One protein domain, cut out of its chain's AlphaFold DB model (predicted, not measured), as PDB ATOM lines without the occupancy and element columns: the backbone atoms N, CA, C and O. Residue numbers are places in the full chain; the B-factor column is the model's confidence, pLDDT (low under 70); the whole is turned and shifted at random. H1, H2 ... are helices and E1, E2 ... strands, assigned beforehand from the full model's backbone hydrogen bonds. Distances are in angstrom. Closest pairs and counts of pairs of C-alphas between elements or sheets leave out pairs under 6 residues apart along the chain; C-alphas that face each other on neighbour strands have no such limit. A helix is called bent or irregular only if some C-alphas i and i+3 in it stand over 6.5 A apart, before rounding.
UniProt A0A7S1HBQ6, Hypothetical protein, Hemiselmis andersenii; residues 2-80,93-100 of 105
ATOM      1  N   ALA A   2     -23.845  15.635  44.243       56.38
ATOM      2  CA  ALA A   2     -23.807  17.089  44.520       56.38
ATOM      3  C   ALA A   2     -25.098  17.737  45.091       56.38
ATOM      4  O   ALA A   2     -25.023  18.701  45.847       56.38
ATOM      5  N   LEU A   3     -26.290  17.216  44.769       48.09
ATOM      6  CA  LEU A   3     -27.571  17.760  45.261       48.09
ATOM      7  C   LEU A   3     -27.773  17.547  46.769       48.09
ATOM      8  O   LEU A   3     -28.279  18.430  47.458       48.09
ATOM      9  N   LYS A   4     -27.346  16.388  47.287       53.97
ATOM     10  CA  LYS A   4     -27.422  16.093  48.724       53.97
ATOM     11  C   LYS A   4     -26.490  17.012  49.510       53.97
ATOM     12  O   LYS A   4     -26.852  17.448  50.596       53.97
ATOM     13  N   ASP A   5     -25.347  17.364  48.928       58.91
ATOM     14  CA  ASP A   5     -24.374  18.254  49.559       58.91
ATOM     15  C   ASP A   5     -24.850  19.709  49.613       58.91
ATOM     16  O   ASP A   5     -24.587  20.397  50.596       58.91
ATOM     17  N   VAL A   6     -25.593  20.189  48.606       56.84
ATOM     18  CA  VAL A   6     -26.205  21.531  48.645       56.84
ATOM     19  C   VAL A   6     -27.293  21.595  49.716       56.84
ATOM     20  O   VAL A   6     -27.261  22.493  50.553       56.84
ATOM     21  N   VAL A   7     -28.207  20.621  49.750       59.50
ATOM     22  CA  VAL A   7     -29.283  20.568  50.757       59.50
ATOM     23  C   VAL A   7     -28.707  20.471  52.174       59.50
ATOM     24  O   VAL A   7     -29.084  21.246  53.049       59.50
ATOM     25  N   ARG A   8     -27.715  19.599  52.389       58.09
ATOM     26  CA  ARG A   8     -27.067  19.403  53.693       58.09
ATOM     27  C   ARG A   8     -26.256  20.619  54.163       58.09
ATOM     28  O   ARG A   8     -26.066  20.802  55.360       58.09
ATOM     29  N   ARG A   9     -25.783  21.470  53.243       61.78
ATOM     30  CA  ARG A   9     -25.131  22.753  53.572       61.78
ATOM     31  C   ARG A   9     -26.127  23.873  53.873       61.78
ATOM     32  O   ARG A   9     -25.754  24.823  54.553       61.78
ATOM     33  N   LEU A  10     -27.357  23.773  53.372       57.69
ATOM     34  CA  LEU A  10     -28.416  24.759  53.599       57.69
ATOM     35  C   LEU A  10     -29.205  24.500  54.886       57.69
ATOM     36  O   LEU A  10     -29.685  25.454  55.484       57.69
ATOM     37  N   GLU A  11     -29.282  23.251  55.351       60.00
ATOM     38  CA  GLU A  11     -29.929  22.876  56.619       60.00
ATOM     39  C   GLU A  11     -29.491  23.747  57.821       60.00
ATOM     40  O   GLU A  11     -30.358  24.358  58.450       60.00
ATOM     41  N   PRO A  12     -28.182  23.918  58.114       56.31
ATOM     42  CA  PRO A  12     -27.751  24.789  59.209       56.31
ATOM     43  C   PRO A  12     -28.033  26.276  58.941       56.31
ATOM     44  O   PRO A  12     -28.274  27.028  59.876       56.31
ATOM     45  N   PHE A  13     -28.062  26.723  57.681       62.31
ATOM     46  CA  PHE A  13     -28.385  28.116  57.352       62.31
ATOM     47  C   PHE A  13     -29.859  28.443  57.626       62.31
ATOM     48  O   PHE A  13     -30.155  29.489  58.198       62.31
ATOM     49  N   VAL A  14     -30.790  27.555  57.266       59.56
ATOM     50  CA  VAL A  14     -32.217  27.814  57.498       59.56
ATOM     51  C   VAL A  14     -32.553  27.786  58.992       59.56
ATOM     52  O   VAL A  14     -33.166  28.728  59.498       59.56
ATOM     53  N   VAL A  15     -32.079  26.773  59.720       59.22
ATOM     54  CA  VAL A  15     -32.365  26.624  61.156       59.22
ATOM     55  C   VAL A  15     -31.678  27.716  61.991       59.22
ATOM     56  O   VAL A  15     -32.309  28.332  62.850       59.22
ATOM     57  N   ASP A  16     -30.401  28.028  61.736       54.84
ATOM     58  CA  ASP A  16     -29.668  28.970  62.594       54.84
ATOM     59  C   ASP A  16     -29.845  30.438  62.204       54.84
ATOM     60  O   ASP A  16     -29.756  31.303  63.076       54.84
ATOM     61  N   HIS A  17     -30.042  30.759  60.921       53.62
ATOM     62  CA  HIS A  17     -30.102  32.153  60.461       53.62
ATOM     63  C   HIS A  17     -31.502  32.605  60.076       53.62
ATOM     64  O   HIS A  17     -31.732  33.802  60.049       53.62
ATOM     65  N   LEU A  18     -32.444  31.716  59.784       55.91
ATOM     66  CA  LEU A  18     -33.752  32.141  59.297       55.91
ATOM     67  C   LEU A  18     -34.854  31.953  60.340       55.91
ATOM     68  O   LEU A  18     -35.642  32.865  60.558       55.91
ATOM     69  N   GLU A  19     -34.858  30.820  61.048       57.50
ATOM     70  CA  GLU A  19     -35.808  30.590  62.148       57.50
ATOM     71  C   GLU A  19     -35.478  31.425  63.396       57.50
ATOM     72  O   GLU A  19     -36.367  31.792  64.166       57.50
ATOM     73  N   ARG A  20     -34.196  31.753  63.611       57.12
ATOM     74  CA  ARG A  20     -33.747  32.544  64.772       57.12
ATOM     75  C   ARG A  20     -33.695  34.051  64.525       57.12
ATOM     76  O   ARG A  20     -33.718  34.811  65.495       57.12
ATOM     77  N   GLN A  21     -33.595  34.502  63.275       55.28
ATOM     78  CA  GLN A  21     -33.614  35.934  62.968       55.28
ATOM     79  C   GLN A  21     -35.045  36.447  63.078       55.28
ATOM     80  O   GLN A  21     -35.944  35.915  62.441       55.28
ATOM     81  N   ARG A  22     -35.257  37.493  63.884       58.56
ATOM     82  CA  ARG A  22     -36.539  38.220  63.976       58.56
ATOM     83  C   ARG A  22     -36.643  39.388  62.995       58.56
ATOM     84  O   ARG A  22     -37.660  40.072  62.973       58.56
ATOM     85  N   SER A  23     -35.584  39.647  62.234       64.38
ATOM     86  CA  SER A  23     -35.532  40.699  61.225       64.38
ATOM     87  C   SER A  23     -35.725  40.134  59.816       64.38
ATOM     88  O   SER A  23     -35.292  39.009  59.561       64.38
ATOM     89  N   PRO A  24     -36.295  40.923  58.892       72.81
ATOM     90  CA  PRO A  24     -36.343  40.596  57.471       72.81
ATOM     91  C   PRO A  24     -34.966  40.222  56.899       72.81
ATOM     92  O   PRO A  24     -33.975  40.911  57.152       72.81
ATOM     93  N   VAL A  25     -34.904  39.156  56.099       79.12
ATOM     94  CA  VAL A  25     -33.696  38.666  55.417       79.12
ATOM     95  C   VAL A  25     -33.877  38.780  53.905       79.12
ATOM     96  O   VAL A  25     -34.911  38.404  53.359       79.12
ATOM     97  N   VAL A  26     -32.855  39.263  53.197       83.12
ATOM     98  CA  VAL A  26     -32.835  39.294  51.727       83.12
ATOM     99  C   VAL A  26     -31.762  38.334  51.218       83.12
ATOM    100  O   VAL A  26     -30.591  38.467  51.565       83.12
ATOM    101  N   VAL A  27     -32.154  37.374  50.381       83.50
ATOM    102  CA  VAL A  27     -31.265  36.405  49.733       83.50
ATOM    103  C   VAL A  27     -31.130  36.753  48.252       83.50
ATOM    104  O   VAL A  27     -32.079  36.635  47.478       83.50
ATOM    105  N   VAL A  28     -29.923  37.145  47.843       83.50
ATOM    106  CA  VAL A  28     -29.581  37.421  46.439       83.50
ATOM    107  C   VAL A  28     -28.652  36.323  45.937       83.50
ATOM    108  O   VAL A  28     -27.572  36.120  46.490       83.50
ATOM    109  N   SER A  29     -29.068  35.582  44.910       80.88
ATOM    110  CA  SER A  29     -28.261  34.482  44.371       80.88
ATOM    111  C   SER A  29     -28.603  34.150  42.916       80.88
ATOM    112  O   SER A  29     -29.441  34.793  42.278       80.88
ATOM    113  N   HIS A  30     -27.935  33.127  42.383       81.88
ATOM    114  CA  HIS A  30     -28.245  32.538  41.086       81.88
ATOM    115  C   HIS A  30     -29.575  31.775  41.131       81.88
ATOM    116  O   HIS A  30     -29.966  31.246  42.173       81.88
ATOM    117  N   LEU A  31     -30.231  31.654  39.972       79.94
ATOM    118  CA  LEU A  31     -31.543  31.010  39.839       79.94
ATOM    119  C   LEU A  31     -31.589  29.603  40.459       79.94
ATOM    120  O   LEU A  31     -32.505  29.308  41.216       79.94
ATOM    121  N   GLY A  32     -30.580  28.763  40.208       79.00
ATOM    122  CA  GLY A  32     -30.538  27.397  40.748       79.00
ATOM    123  C   GLY A  32     -30.453  27.343  42.277       79.00
ATOM    124  O   GLY A  32     -31.113  26.515  42.899       79.00
ATOM    125  N   THR A  33     -29.705  28.257  42.902       82.75
ATOM    126  CA  THR A  33     -29.627  28.352  44.370       82.75
ATOM    127  C   THR A  33     -30.968  28.780  44.961       82.75
ATOM    128  O   THR A  33     -31.417  28.203  45.949       82.75
ATOM    129  N   LEU A  34     -31.629  29.760  44.335       82.88
ATOM    130  CA  LEU A  34     -32.953  30.216  44.757       82.88
ATOM    131  C   LEU A  34     -34.007  29.118  44.596       82.88
ATOM    132  O   LEU A  34     -34.830  28.962  45.483       82.88
ATOM    133  N   GLN A  35     -33.947  28.313  43.532       84.00
ATOM    134  CA  GLN A  35     -34.854  27.176  43.330       84.00
ATOM    135  C   GLN A  35     -34.743  26.127  44.438       84.00
ATOM    136  O   GLN A  35     -35.763  25.624  44.904       84.00
ATOM    137  N   VAL A  36     -33.526  25.822  44.897       80.69
ATOM    138  CA  VAL A  36     -33.315  24.881  46.010       80.69
ATOM    139  C   VAL A  36     -33.826  25.461  47.331       80.69
ATOM    140  O   VAL A  36     -34.497  24.766  48.089       80.69
ATOM    141  N   LEU A  37     -33.552  26.739  47.601       81.25
ATOM    142  CA  LEU A  37     -34.061  27.416  48.797       81.25
ATOM    143  C   LEU A  37     -35.589  27.514  48.789       81.25
ATOM    144  O   LEU A  37     -36.240  27.262  49.793       81.25
ATOM    145  N   TYR A  38     -36.174  27.850  47.647       83.44
ATOM    146  CA  TYR A  38     -37.616  27.951  47.480       83.44
ATOM    147  C   TYR A  38     -38.307  26.594  47.652       83.44
ATOM    148  O   TYR A  38     -39.323  26.518  48.335       83.44
ATOM    149  N   GLN A  39     -37.723  25.510  47.123       82.56
ATOM    150  CA  GLN A  39     -38.211  24.148  47.363       82.56
ATOM    151  C   GLN A  39     -38.347  23.848  48.857       82.56
ATOM    152  O   GLN A  39     -39.356  23.286  49.282       82.56
ATOM    153  N   TYR A  40     -37.337  24.242  49.636       79.19
ATOM    154  CA  TYR A  40     -37.332  24.063  51.080       79.19
ATOM    155  C   TYR A  40     -38.496  24.814  51.745       79.19
ATOM    156  O   TYR A  40     -39.238  24.217  52.521       79.19
ATOM    157  N   PHE A  41     -38.712  26.092  51.411       77.44
ATOM    158  CA  PHE A  41     -39.765  26.899  52.044       77.44
ATOM    159  C   PHE A  41     -41.186  26.493  51.671       77.44
ATOM    160  O   PHE A  41     -42.075  26.542  52.516       77.44
ATOM    161  N   VAL A  42     -41.410  26.082  50.424       78.31
ATOM    162  CA  VAL A  42     -42.737  25.644  49.962       78.31
ATOM    163  C   VAL A  42     -43.053  24.215  50.437       78.31
ATOM    164  O   VAL A  42     -44.169  23.733  50.269       78.31
ATOM    165  N   GLY A  43     -42.092  23.527  51.067       73.75
ATOM    166  CA  GLY A  43     -42.291  22.184  51.613       73.75
ATOM    167  C   GLY A  43     -42.550  21.133  50.533       73.75
ATOM    168  O   GLY A  43     -43.176  20.107  50.801       73.75
ATOM    169  N   VAL A  44     -42.097  21.384  49.301       75.06
ATOM    170  CA  VAL A  44     -42.264  20.436  48.199       75.06
ATOM    171  C   VAL A  44     -41.308  19.268  48.417       75.06
ATOM    172  O   VAL A  44     -40.113  19.466  48.654       75.06
ATOM    173  N   GLY A  45     -41.837  18.049  48.319       68.56
ATOM    174  CA  GLY A  45     -41.056  16.830  48.463       68.56
ATOM    175  C   GLY A  45     -39.885  16.753  47.478       68.56
ATOM    176  O   GLY A  45     -39.844  17.407  46.430       68.56
ATOM    177  N   SER A  46     -38.898  15.930  47.829       69.62
ATOM    178  CA  SER A  46     -37.705  15.684  47.006       69.62
ATOM    179  C   SER A  46     -38.001  14.932  45.699       69.62
ATOM    180  O   SER A  46     -37.107  14.758  44.871       69.62
ATOM    181  N   ASP A  47     -39.245  14.495  45.509       75.06
ATOM    182  CA  ASP A  47     -39.793  13.887  44.300       75.06
ATOM    183  C   ASP A  47     -39.994  14.901  43.168       75.06
ATOM    184  O   ASP A  47     -39.886  14.547  41.989       75.06
ATOM    185  N   VAL A  48     -40.218  16.176  43.502       75.62
ATOM    186  CA  VAL A  48     -40.257  17.258  42.519       75.62
ATOM    187  C   VAL A  48     -38.849  17.819  42.342       75.62
ATOM    188  O   VAL A  48     -38.225  18.277  43.297       75.62
ATOM    189  N   PRO A  49     -38.307  17.844  41.119       78.50
ATOM    190  CA  PRO A  49     -37.029  18.491  40.895       78.50
ATOM    191  C   PRO A  49     -37.112  20.014  41.049       78.50
ATOM    192  O   PRO A  49     -37.972  20.640  40.430       78.50
ATOM    193  N   PHE A  50     -36.175  20.623  41.784       71.25
ATOM    194  CA  PHE A  50     -36.128  22.076  42.022       71.25
ATOM    195  C   PHE A  50     -36.151  22.916  40.734       71.25
ATOM    196  O   PHE A  50     -36.733  23.995  40.707       71.25
ATOM    197  N   TRP A  51     -35.576  22.417  39.634       73.94
ATOM    198  CA  TRP A  51     -35.572  23.118  38.344       73.94
ATOM    199  C   TRP A  51     -36.949  23.194  37.674       73.94
ATOM    200  O   TRP A  51     -37.112  23.950  36.719       73.94
ATOM    201  N   LYS A  52     -37.934  22.415  38.144       77.44
ATOM    202  CA  LYS A  52     -39.339  22.527  37.727       77.44
ATOM    203  C   LYS A  52     -40.108  23.586  38.522       77.44
ATOM    204  O   LYS A  52     -41.248  23.869  38.169       77.44
ATOM    205  N   LEU A  53     -39.520  24.142  39.585       80.19
ATOM    206  CA  LEU A  53     -40.141  25.210  40.361       80.19
ATOM    207  C   LEU A  53     -39.995  26.529  39.606       80.19
ATOM    208  O   LEU A  53     -38.887  26.946  39.246       80.19
ATOM    209  N   ASP A  54     -41.139  27.160  39.359       75.62
ATOM    210  CA  ASP A  54     -41.226  28.390  38.590       75.62
ATOM    211  C   ASP A  54     -40.856  29.602  39.454       75.62
ATOM    212  O   ASP A  54     -41.670  30.118  40.228       75.62
ATOM    213  N   ILE A  55     -39.599  30.029  39.310       77.19
ATOM    214  CA  ILE A  55     -39.060  31.281  39.844       77.19
ATOM    215  C   ILE A  55     -38.712  32.172  38.644       77.19
ATOM    216  O   ILE A  55     -37.668  31.967  38.012       77.19
ATOM    217  N   PRO A  56     -39.570  33.147  38.294       70.12
ATOM    218  CA  PRO A  56     -39.325  34.003  37.144       70.12
ATOM    219  C   PRO A  56     -38.082  34.879  37.350       70.12
ATOM    220  O   PRO A  56     -37.860  35.446  38.422       70.12
ATOM    221  N   ARG A  57     -37.269  35.026  36.297       70.12
ATOM    222  CA  ARG A  57     -36.110  35.934  36.299       70.12
ATOM    223  C   ARG A  57     -36.576  37.383  36.412       70.12
ATOM    224  O   ARG A  57     -37.543  37.773  35.763       70.12
ATOM    225  N   GLY A  58     -35.854  38.185  37.187       72.00
ATOM    226  CA  GLY A  58     -36.225  39.579  37.422       72.00
ATOM    227  C   GLY A  58     -37.495  39.706  38.267       72.00
ATOM    228  O   GLY A  58     -38.274  40.635  38.060       72.00
ATOM    229  N   SER A  59     -37.698  38.780  39.206       76.50
ATOM    230  CA  SER A  59     -38.732  38.891  40.229       76.50
ATOM    231  C   SER A  59     -38.130  38.811  41.631       76.50
ATOM    232  O   SER A  59     -37.046  38.251  41.833       76.50
ATOM    233  N   VAL A  60     -38.828  39.415  42.587       85.12
ATOM    234  CA  VAL A  60     -38.611  39.235  44.017       85.12
ATOM    235  C   VAL A  60     -39.722  38.348  44.545       85.12
ATOM    236  O   VAL A  60     -40.895  38.658  44.344       85.12
ATOM    237  N   ILE A  61     -39.365  37.274  45.240       86.12
ATOM    238  CA  ILE A  61     -40.327  36.446  45.972       86.12
ATOM    239  C   ILE A  61     -40.177  36.771  47.454       86.12
ATOM    240  O   ILE A  61     -39.110  36.562  48.022       86.12
ATOM    241  N   GLN A  62     -41.223  37.306  48.071       85.25
ATOM    242  CA  GLN A  62     -41.318  37.481  49.514       85.25
ATOM    243  C   GLN A  62     -42.048  36.283  50.115       85.25
ATOM    244  O   GLN A  62     -43.154  35.952  49.696       85.25
ATOM    245  N   LEU A  63     -41.428  35.663  51.110       83.94
ATOM    246  CA  LEU A  63     -41.992  34.585  51.907       83.94
ATOM    247  C   LEU A  63     -42.257  35.129  53.310       83.94
ATOM    248  O   LEU A  63     -41.321  35.510  54.021       83.94
ATOM    249  N   VAL A  64     -43.532  35.201  53.686       81.62
ATOM    250  CA  VAL A  64     -43.982  35.648  55.008       81.62
ATOM    251  C   VAL A  64     -44.397  34.415  55.815       81.62
ATOM    252  O   VAL A  64     -45.290  33.687  55.381       81.62
ATOM    253  N   PRO A  65     -43.767  34.125  56.965       74.44
ATOM    254  CA  PRO A  65     -44.113  32.955  57.765       74.44
ATOM    255  C   PRO A  65     -45.549  33.050  58.306       74.44
ATOM    256  O   PRO A  65     -45.966  34.082  58.833       74.44
ATOM    257  N   HIS A  66     -46.296  31.950  58.205       71.19
ATOM    258  CA  HIS A  66     -47.671  31.793  58.683       71.19
ATOM    259  C   HIS A  66     -47.827  30.480  59.473       71.19
ATOM    260  O   HIS A  66     -46.984  29.590  59.394       71.19
ATOM    261  N   LEU A  67     -48.927  30.322  60.221       62.75
ATOM    262  CA  LEU A  67     -49.183  29.168  61.109       62.75
ATOM    263  C   LEU A  67     -49.094  27.784  60.429       62.75
ATOM    264  O   LEU A  67     -48.926  26.785  61.122       62.75
ATOM    265  N   PHE A  68     -49.191  27.721  59.097       65.44
ATOM    266  CA  PHE A  68     -49.169  26.479  58.313       65.44
ATOM    267  C   PHE A  68     -48.171  26.499  57.141       65.44
ATOM    268  O   PHE A  68     -48.316  25.709  56.211       65.44
ATOM    269  N   GLY A  69     -47.174  27.392  57.154       70.88
ATOM    270  CA  GLY A  69     -46.165  27.466  56.092       70.88
ATOM    271  C   GLY A  69     -45.720  28.893  55.799       70.88
ATOM    272  O   GLY A  69     -45.523  29.687  56.715       70.88
ATOM    273  N   PHE A  70     -45.578  29.222  54.518       78.00
ATOM    274  CA  PHE A  70     -45.195  30.555  54.058       78.00
ATOM    275  C   PHE A  70     -46.246  31.109  53.097       78.00
ATOM    276  O   PHE A  70     -46.661  30.430  52.160       78.00
ATOM    277  N   GLU A  71     -46.669  32.349  53.330       81.94
ATOM    278  CA  GLU A  71     -47.418  33.142  52.360       81.94
ATOM    279  C   GLU A  71     -46.429  33.729  51.348       81.94
ATOM    280  O   GLU A  71     -45.449  34.380  51.719       81.94
ATOM    281  N   GLU A  72     -46.678  33.480  50.066       84.38
ATOM    282  CA  GLU A  72     -45.816  33.914  48.973       84.38
ATOM    283  C   GLU A  72     -46.366  35.174  48.301       84.38
ATOM    284  O   GLU A  72     -47.526  35.220  47.889       84.38
ATOM    285  N   ARG A  73     -45.507  36.180  48.113       85.12
ATOM    286  CA  ARG A  73     -45.804  37.378  47.318       85.12
ATOM    287  C   ARG A  73     -44.731  37.579  46.258       85.12
ATOM    288  O   ARG A  73     -43.542  37.558  46.565       85.12
ATOM    289  N   ARG A  74     -45.141  37.779  45.005       84.69
ATOM    290  CA  ARG A  74     -44.233  37.965  43.864       84.69
ATOM    291  C   ARG A  74     -44.256  39.416  43.402       84.69
ATOM    292  O   ARG A  74     -45.320  39.961  43.137       84.69
ATOM    293  N   PHE A  75     -43.081  40.002  43.228       82.50
ATOM    294  CA  PHE A  75     -42.906  41.351  42.701       82.50
ATOM    295  C   PHE A  75     -42.059  41.277  41.436       82.50
ATOM    296  O   PHE A  75     -40.909  40.852  41.481       82.50
ATOM    297  N   SER A  76     -42.615  41.657  40.290       76.69
ATOM    298  CA  SER A  76     -41.880  41.694  39.022       76.69
ATOM    299  C   SER A  76     -41.186  43.045  38.846       76.69
ATOM    300  O   SER A  76     -41.789  44.084  39.099       76.69
ATOM    301  N   PHE A  77     -39.939  43.052  38.366       69.38
ATOM    302  CA  PHE A  77     -39.249  44.292  37.985       69.38
ATOM    303  C   PHE A  77     -39.653  44.802  36.595       69.38
ATOM    304  O   PHE A  77     -39.320  45.934  36.240       69.38
ATOM    305  N   LYS A  78     -40.357  43.995  35.786       60.12
ATOM    306  CA  LYS A  78     -40.941  44.493  34.536       60.12
ATOM    307  C   LYS A  78     -42.067  45.453  34.893       60.12
ATOM    308  O   LYS A  78     -43.072  45.027  35.449       60.12
ATOM    309  N   GLY A  79     -41.864  46.727  34.564       52.09
ATOM    310  CA  GLY A  79     -42.853  47.785  34.714       52.09
ATOM    311  C   GLY A  79     -44.080  47.524  33.853       52.09
ATOM    312  O   GLY A  79     -44.183  48.045  32.752       52.09
ATOM    313  N   ASP A  80     -45.006  46.735  34.372       46.91
ATOM    314  CA  ASP A  80     -46.413  47.067  34.258       46.91
ATOM    315  C   ASP A  80     -46.817  47.586  35.632       46.91
ATOM    316  O   ASP A  80     -46.413  47.015  36.642       46.91
ATOM    317  N   SER A  93     -40.230  37.958  60.561       51.72
ATOM    318  CA  SER A  93     -39.087  37.468  59.786       51.72
ATOM    319  C   SER A  93     -39.494  37.158  58.340       51.72
ATOM    320  O   SER A  93     -39.855  36.029  58.022       51.72
ATOM    321  N   THR A  94     -39.492  38.153  57.456       59.44
ATOM    322  CA  THR A  94     -39.776  37.958  56.027       59.44
ATOM    323  C   THR A  94     -38.510  37.582  55.265       59.44
ATOM    324  O   THR A  94     -37.428  38.084  55.562       59.44
ATOM    325  N   VAL A  95     -38.626  36.718  54.255       66.56
ATOM    326  CA  VAL A  95     -37.504  36.387  53.362       66.56
ATOM    327  C   VAL A  95     -37.783  36.902  51.969       66.56
ATOM    328  O   VAL A  95     -38.765  36.503  51.358       66.56
ATOM    329  N   HIS A  96     -36.907  37.748  51.442       71.50
ATOM    330  CA  HIS A  96     -36.986  38.238  50.070       71.50
ATOM    331  C   HIS A  96     -35.926  37.549  49.210       71.50
ATOM    332  O   HIS A  96     -34.732  37.729  49.435       71.50
ATOM    333  N   MET A  97     -36.339  36.776  48.214       69.38
ATOM    334  CA  MET A  97     -35.453  36.150  47.233       69.38
ATOM    335  C   MET A  97     -35.366  37.001  45.977       69.38
ATOM    336  O   MET A  97     -36.397  37.312  45.391       69.38
ATOM    337  N   VAL A  98     -34.155  37.341  45.536       66.00
ATOM    338  CA  VAL A  98     -33.930  38.178  44.349       66.00
ATOM    339  C   VAL A  98     -33.014  37.458  43.367       66.00
ATOM    340  O   VAL A  98     -31.858  37.163  43.682       66.00
ATOM    341  N   SER A  99     -33.511  37.195  42.156       57.06
ATOM    342  CA  SER A  99     -32.689  36.651  41.070       57.06
ATOM    343  C   SER A  99     -31.833  37.753  40.438       57.06
ATOM    344  O   SER A  99     -32.374  38.787  40.041       57.06
ATOM    345  N   HIS A 100     -30.526  37.527  40.295       46.94
ATOM    346  CA  HIS A 100     -29.635  38.449  39.584       46.94
ATOM    347  C   HIS A 100     -30.039  38.598  38.103       46.94
ATOM    348  O   HIS A 100     -30.379  37.609  37.448       46.94
TER     349      HIS A 100
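Overview. This is residues 2 to 80 and 93 to 100 of the 105 residues of the protein "Hypothetical protein" of Hemiselmis andersenii (UniProt A0A7S1HBQ6). A strongly twisted sheet of four strands has one helix, H2, over one face, making two layers, a sheet with a helix on one face. The longer helix H1 is off the sheet, crossing steeply beside H2. The printed part has 87 residues, with two named helices and four named strands in the order H1, E1, H2, E2, E3, E4 along the chain, a mixed class of helices and strands; the mixed sheet has the order E1, E4, E2, E3, with E1 and E4 parallel. It is compact, with a radius of gyration of the C-alphas of 12.8 A and spans of 39 by 29 by 23 A.

Along the chain. Find C-alpha 2 at (-23.807, 17.089, 44.520); from there H1 runs 23.3 A to residue 18. H1 is irregular, but only just: C-alphas 9 and 12 are 6.54 A apart. Next come E1, residues 25 to 29, 13.0 A, and H2, residues 31 to 42, 16.0 A. E2, residues 59 to 66, spans 21.7 A and E3, residues 69 to 76, 22.6 A. E4, residues 95 to 99, 13.2 A, ends at C-alpha 99, (-32.689, 36.651, 41.070).

Arrangement. Look at N 96 and O 25, 2.8 A, for E1 beside E4; at N 63 and O 95, 2.8 A, for antiparallel E4 and E2; and at N 62 and O 73, 2.8 A, for the hairpin E2 and E3. H2 is on the sheet at a height of 8.5 A, over E4 and, only just, E2, with 3 C-alphas on it. It runs along the strands, 22 degrees from E4 on the local plane; the closest C-alphas of H2 and E4 are those of Leu 31 and Ser 99, 5.9 A. H1 and H2 are close but not clearly touching, Val 7 and Val 36 having the closest C-alphas at 7.6 A, at a steep tilt of 60 degrees, the same way. Every O i to N i+4 pair is within hydrogen-bond range in H2, and 11 of 13 in H1.

Size, cuts and confidence. The C-alphas farthest apart are those of Asp 5 and Asp 80, 39.4 A. Residues 81 to 92 are not printed; C-alphas 80 and 93 are 28.2 A apart across this cut. The link from H2 to E2 is long, 16 residues. Mean pLDDT of the printed part is 70.3, with residues 2 to 23 among those under 70.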